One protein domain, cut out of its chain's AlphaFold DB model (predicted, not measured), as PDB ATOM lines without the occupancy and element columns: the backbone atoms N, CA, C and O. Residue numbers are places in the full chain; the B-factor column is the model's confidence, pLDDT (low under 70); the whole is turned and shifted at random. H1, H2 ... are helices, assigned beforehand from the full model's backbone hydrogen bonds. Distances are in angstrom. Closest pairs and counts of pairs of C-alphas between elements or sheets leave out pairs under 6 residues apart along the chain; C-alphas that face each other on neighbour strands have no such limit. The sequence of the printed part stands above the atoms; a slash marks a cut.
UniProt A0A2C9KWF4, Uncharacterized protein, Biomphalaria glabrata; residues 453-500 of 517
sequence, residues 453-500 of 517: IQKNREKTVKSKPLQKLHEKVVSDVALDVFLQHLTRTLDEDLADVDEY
ATOM      1  N   ILE A 453     343.523 337.242 280.170       88.94
ATOM      2  CA  ILE A 453     342.467 337.327 279.152       88.94
ATOM      3  C   ILE A 453     341.717 338.655 279.268       88.94
ATOM      4  O   ILE A 453     341.542 339.333 278.256       88.94
ATOM      5  N   GLN A 454     341.326 339.077 280.475       89.12
ATOM      6  CA  GLN A 454     340.675 340.376 280.683       89.12
ATOM      7  C   GLN A 454     341.564 341.538 280.230       89.12
ATOM      8  O   GLN A 454     341.110 342.401 279.480       89.12
ATOM      9  N   LYS A 455     342.849 341.529 280.595       90.25
ATOM     10  CA  LYS A 455     343.809 342.561 280.181       90.25
ATOM     11  C   LYS A 455     343.981 342.606 278.662       90.25
ATOM     12  O   LYS A 455     344.079 343.689 278.087       90.25
ATOM     13  N   ASN A 456     344.019 341.451 278.001       82.19
ATOM     14  CA  ASN A 456     344.105 341.379 276.543       82.19
ATOM     15  C   ASN A 456     342.799 341.826 275.877       82.19
ATOM     16  O   ASN A 456     342.860 342.604 274.929       82.19
ATOM     17  N   ARG A 457     341.637 341.444 276.418       82.81
ATOM     18  CA  ARG A 457     340.321 341.938 275.985       82.81
ATOM     19  C   ARG A 457     340.219 343.457 276.115       82.81
ATOM     20  O   ARG A 457     339.734 344.125 275.212       82.81
ATOM     21  N   GLU A 458     340.696 344.035 277.209       84.38
ATOM     22  CA  GLU A 458     340.709 345.490 277.355       84.38
ATOM     23  C   GLU A 458     341.615 346.165 276.326       84.38
ATOM     24  O   GLU A 458     341.245 347.206 275.785       84.38
ATOM     25  N   LYS A 459     342.787 345.588 276.035       79.94
ATOM     26  CA  LYS A 459     343.673 346.101 274.982       79.94
ATOM     27  C   LYS A 459     342.996 346.050 273.615       79.94
ATOM     28  O   LYS A 459     343.086 347.033 272.883       79.94
ATOM     29  N   THR A 460     342.302 344.957 273.289       77.69
ATOM     30  CA  THR A 460     341.607 344.830 272.003       77.69
ATOM     31  C   THR A 460     340.441 345.810 271.891       77.69
ATOM     32  O   THR A 460     340.356 346.522 270.891       77.69
ATOM     33  N   VAL A 461     339.627 345.943 272.943       79.38
ATOM     34  CA  VAL A 461     338.496 346.889 273.006       79.38
ATOM     35  C   VAL A 461     338.961 348.351 272.963       79.38
ATOM     36  O   VAL A 461     338.355 349.164 272.272       79.38
ATOM     37  N   LYS A 462     340.046 348.713 273.660       82.56
ATOM     38  CA  LYS A 462     340.565 350.096 273.681       82.56
ATOM     39  C   LYS A 462     341.276 350.481 272.375       82.56
ATOM     40  O   LYS A 462     341.370 351.666 272.050       82.56
ATOM     41  N   SER A 463     341.781 349.513 271.609       79.06
ATOM     42  CA  SER A 463     342.445 349.785 270.333       79.06
ATOM     43  C   SER A 463     341.436 350.023 269.197       79.06
ATOM     44  O   SER A 463     340.975 349.094 268.539       79.06
ATOM     45  N   LYS A 464     341.145 351.301 268.906       79.88
ATOM     46  CA  LYS A 464     340.290 351.730 267.775       79.88
ATOM     47  C   LYS A 464     340.559 351.020 266.430       79.88
ATOM     48  O   LYS A 464     339.584 350.683 265.765       79.88
ATOM     49  N   PRO A 465     341.813 350.789 265.975       78.94
ATOM     50  CA  PRO A 465     342.038 350.103 264.698       78.94
ATOM     51  C   PRO A 465     341.610 348.630 264.725       78.94
ATOM     52  O   PRO A 465     341.101 348.135 263.723       78.94
ATOM     53  N   LEU A 466     341.758 347.941 265.861       77.06
ATOM     54  CA  LEU A 466     341.353 346.543 265.985       77.06
ATOM     55  C   LEU A 466     339.836 346.406 266.131       77.06
ATOM     56  O   LEU A 466     339.262 345.477 265.578       77.06
ATOM     57  N   GLN A 467     339.186 347.355 266.809       81.75
ATOM     58  CA  GLN A 467     337.726 347.429 266.854       81.75
ATOM     59  C   GLN A 467     337.141 347.565 265.443       81.75
ATOM     60  O   GLN A 467     336.256 346.798 265.086       81.75
ATOM     61  N   LYS A 468     337.696 348.463 264.616       84.56
ATOM     62  CA  LYS A 468     337.283 348.620 263.211       84.56
ATOM     63  C   LYS A 468     337.529 347.365 262.374       84.56
ATOM     64  O   LYS A 468     336.715 347.042 261.519       84.56
ATOM     65  N   LEU A 469     338.645 346.668 262.603       85.75
ATOM     66  CA  LEU A 469     338.921 345.396 261.931       85.75
ATOM     67  C   LEU A 469     337.891 344.334 262.331       85.75
ATOM     68  O   LEU A 469     337.356 343.658 261.462       85.75
ATOM     69  N   HIS A 470     337.602 344.202 263.626       85.44
ATOM     70  CA  HIS A 470     336.639 343.228 264.128       85.44
ATOM     71  C   HIS A 470     335.223 343.530 263.631       85.44
ATOM     72  O   HIS A 470     334.559 342.632 263.133       85.44
ATOM     73  N   GLU A 471     334.796 344.791 263.687       86.38
ATOM     74  CA  GLU A 471     333.509 345.242 263.154       86.38
ATOM     75  C   GLU A 471     333.389 344.943 261.658       86.38
ATOM     76  O   GLU A 471     332.377 344.397 261.232       86.38
ATOM     77  N   LYS A 472     334.444 345.210 260.876       90.50
ATOM     78  CA  LYS A 472     334.463 344.889 259.449       90.50
ATOM     79  C   LYS A 472     334.360 343.384 259.198       90.50
ATOM     80  O   LYS A 472     333.491 342.969 258.453       90.50
ATOM     81  N   VAL A 473     335.199 342.572 259.844       90.25
ATOM     82  CA  VAL A 473     335.204 341.111 259.642       90.25
ATOM     83  C   VAL A 473     333.878 340.486 260.074       90.25
ATOM     84  O   VAL A 473     333.352 339.630 259.372       90.25
ATOM     85  N   VAL A 474     333.313 340.917 261.205       91.50
ATOM     86  CA  VAL A 474     332.009 340.426 261.672       91.50
ATOM     87  C   VAL A 474     330.889 340.871 260.731       91.50
ATOM     88  O   VAL A 474     330.003 340.072 260.449       91.50
ATOM     89  N   SER A 475     330.941 342.102 260.212       90.88
ATOM     90  CA  SER A 475     329.960 342.592 259.236       90.88
ATOM     91  C   SER A 475     330.049 341.833 257.913       90.88
ATOM     92  O   SER A 475     329.013 341.436 257.397       90.88
ATOM     93  N   ASP A 476     331.260 341.585 257.403       93.06
ATOM     94  CA  ASP A 476     331.488 340.836 256.161       93.06
ATOM     95  C   ASP A 476     330.943 339.398 256.298       93.06
ATOM     96  O   ASP A 476     330.158 338.953 255.466       93.06
ATOM     97  N   VAL A 477     331.255 338.703 257.403       93.19
ATOM     98  CA  VAL A 477     330.752 337.338 257.658       93.19
ATOM     99  C   VAL A 477     329.235 337.313 257.865       93.19
ATOM    100  O   VAL A 477     328.561 336.420 257.358       93.19
ATOM    101  N   ALA A 478     328.673 338.272 258.606       90.06
ATOM    102  CA  ALA A 478     327.227 338.348 258.798       90.06
ATOM    103  C   ALA A 478     326.501 338.590 257.467       90.06
ATOM    104  O   ALA A 478     325.476 337.963 257.208       90.06
ATOM    105  N   LEU A 479     327.047 339.462 256.615       93.19
ATOM    106  CA  LEU A 479     326.491 339.772 255.302       93.19
ATOM    107  C   LEU A 479     326.564 338.557 254.366       93.19
ATOM    108  O   LEU A 479     325.567 338.258 253.713       93.19
ATOM    109  N   ASP A 480     327.664 337.800 254.382       95.25
ATOM    110  CA  ASP A 480     327.780 336.533 253.646       95.25
ATOM    111  C   ASP A 480     326.728 335.507 254.089       95.25
ATOM    112  O   ASP A 480     326.085 334.879 253.249       95.25
ATOM    113  N   VAL A 481     326.503 335.357 255.400       92.56
ATOM    114  CA  VAL A 481     325.475 334.443 255.931       92.56
ATOM    115  C   VAL A 481     324.070 334.895 255.526       92.56
ATOM    116  O   VAL A 481     323.258 334.063 255.123       92.56
ATOM    117  N   PHE A 482     323.775 336.198 255.587       91.06
ATOM    118  CA  PHE A 482     322.480 336.722 255.145       91.06
ATOM    119  C   PHE A 482     322.263 336.537 253.645       91.06
ATOM    120  O   PHE A 482     321.166 336.152 253.250       91.06
ATOM    121  N   LEU A 483     323.288 336.763 252.818       93.44
ATOM    122  CA  LEU A 483     323.208 336.518 251.379       93.44
ATOM    123  C   LEU A 483     323.015 335.031 251.075       93.44
ATOM    124  O   LEU A 483     322.160 334.698 250.266       93.44
ATOM    125  N   GLN A 484     323.739 334.133 251.749       94.19
ATOM    126  CA  GLN A 484     323.541 332.687 251.592       94.19
ATOM    127  C   GLN A 484     322.127 332.255 251.982       94.19
ATOM    128  O   GLN A 484     321.532 331.425 251.298       94.19
ATOM    129  N   HIS A 485     321.585 332.815 253.066       92.81
ATOM    130  CA  HIS A 485     320.227 332.504 253.491       92.81
ATOM    131  C   HIS A 485     319.190 333.042 252.500       92.81
ATOM    132  O   HIS A 485     318.320 332.285 252.095       92.81
ATOM    133  N   LEU A 486     319.336 334.292 252.045       93.06
ATOM    134  CA  LEU A 486     318.467 334.895 251.030       93.06
ATOM    135  C   LEU A 486     318.480 334.110 249.724       93.06
ATOM    136  O   LEU A 486     317.410 333.820 249.211       93.06
ATOM    137  N   THR A 487     319.655 333.742 249.205       94.25
ATOM    138  CA  THR A 487     319.758 332.930 247.985       94.25
ATOM    139  C   THR A 487     319.056 331.592 248.165       94.25
ATOM    140  O   THR A 487     318.296 331.194 247.296       94.25
ATOM    141  N   ARG A 488     319.238 330.935 249.317       92.94
ATOM    142  CA  ARG A 488     318.570 329.665 249.608       92.94
ATOM    143  C   ARG A 488     317.049 329.809 249.682       92.94
ATOM    144  O   ARG A 488     316.354 328.962 249.143       92.94
ATOM    145  N   THR A 489     316.543 330.865 250.317       93.81
ATOM    146  CA  THR A 489     315.099 331.146 250.353       93.81
ATOM    147  C   THR A 489     314.564 331.471 248.959       93.81
ATOM    148  O   THR A 489     313.489 331.016 248.611       93.81
ATOM    149  N   LEU A 490     315.324 332.189 248.129       93.44
ATOM    150  CA  LEU A 490     314.945 332.482 246.743       93.44
ATOM    151  C   LEU A 490     314.939 331.224 245.863       93.44
ATOM    152  O   LEU A 490     314.081 331.096 244.999       93.44
ATOM    153  N   ASP A 491     315.883 330.306 246.081       94.06
ATOM    154  CA  ASP A 491     315.913 329.002 245.414       94.06
ATOM    155  C   ASP A 491     314.722 328.131 245.850       94.06
ATOM    156  O   ASP A 491     314.128 327.456 245.011       94.06
ATOM    157  N   GLU A 492     314.355 328.163 247.139       93.56
ATOM    158  CA  GLU A 492     313.137 327.530 247.670       93.56
ATOM    159  C   GLU A 492     311.877 328.154 247.034       93.56
ATOM    160  O   GLU A 492     311.073 327.428 246.457       93.56
ATOM    161  N   ASP A 493     311.759 329.486 247.000       92.50
ATOM    162  CA  ASP A 493     310.628 330.197 246.380       92.50
ATOM    163  C   ASP A 493     310.529 329.930 244.862       92.50
ATOM    164  O   ASP A 493     309.434 329.802 244.313       92.50
ATOM    165  N   LEU A 494     311.658 329.847 244.147       92.31
ATOM    166  CA  LEU A 494     311.679 329.499 242.720       92.31
ATOM    167  C   LEU A 494     311.266 328.045 242.480       92.31
ATOM    168  O   LEU A 494     310.602 327.770 241.481       92.31
ATOM    169  N   ALA A 495     311.651 327.126 243.370       89.81
ATOM    170  CA  ALA A 495     311.206 325.739 243.311       89.81
ATOM    171  C   ALA A 495     309.693 325.632 243.544       89.81
ATOM    172  O   ALA A 495     309.023 324.922 242.796       89.81
ATOM    173  N   ASP A 496     309.153 326.393 244.500       87.88
ATOM    174  CA  ASP A 496     307.712 326.481 244.739       87.88
ATOM    175  C   ASP A 496     306.986 327.046 243.509       87.88
ATOM    176  O   ASP A 496     305.966 326.503 243.087       87.88
ATOM    177  N   VAL A 497     307.506 328.109 242.882       87.69
ATOM    178  CA  VAL A 497     306.929 328.663 241.643       87.69
ATOM    179  C   VAL A 497     306.970 327.643 240.500       87.69
ATOM    180  O   VAL A 497     305.966 327.506 239.807       87.69
ATOM    181  N   ASP A 498     308.062 326.893 240.321       85.94
ATOM    182  CA  ASP A 498     308.141 325.811 239.321       85.94
ATOM    183  C   ASP A 498     307.141 324.678 239.647       85.94
ATOM    184  O   ASP A 498     306.512 324.134 238.742       85.94
ATOM    185  N   GLU A 499     306.903 324.355 240.924       84.12
ATOM    186  CA  GLU A 499     305.843 323.420 241.339       84.12
ATOM    187  C   GLU A 499     304.433 323.961 241.029       84.12
ATOM    188  O   GLU A 499     303.601 323.236 240.473       84.12
ATOM    189  N   TYR A 500     304.171 325.244 241.300       82.88
ATOM    190  CA  TYR A 500     302.917 325.910 240.932       82.88
ATOM    191  C   TYR A 500     302.707 325.947 239.412       82.88
ATOM    192  O   TYR A 500     301.604 325.656 238.939       82.88
TER     193      TYR A 500
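Overview. This is residues 453 to 500 of the 517 residues of an uncharacterized protein of Biomphalaria glabrata (UniProt A0A2C9KWF4). A short helix, H1, and a very long one, H2, meet at their ends as an L, with H1 as the short arm and H2 making the length. Most of both arms stands free. The printed part has 48 residues, with two named helices in the order H1, H2 and no named strand, and the class is all helix. It is extended, with a radius of gyration of the C-alphas of 18.9 A and spans of 59 by 19 by 7 A.

Arrangement. H1, residues 453 to 462, and H2, residues 464 to 500, are joined by a tight link of one residue, Ser 463. They only just touch, and only at the corner by their link, with 3 pairs of C-alphas within 8 A. H2 touches H1 with residues 466 to 467 alone. The closest C-alphas are those of Val 461 and Gln 467, 6.2 A apart. Their lines are about perpendicular, at 87 degrees. In H1 and H2 every O i to N i+4 pair is within hydrogen-bond range.

Along the chain. H1 begins at C-alpha 453 (342.467, 337.327, 279.152) and measures 14.0 A from first to last C-alpha. H2 measures 52.8 A, from C-alpha 464 (340.290, 351.730, 267.775) to C-alpha 500 (302.917, 325.910, 240.932).

Size, cuts and confidence. The two C-alphas farthest apart, those of Lys 455 and Tyr 500, are 59.1 A apart. The printed part has no cut, and no printed residue is under 70 in pLDDT.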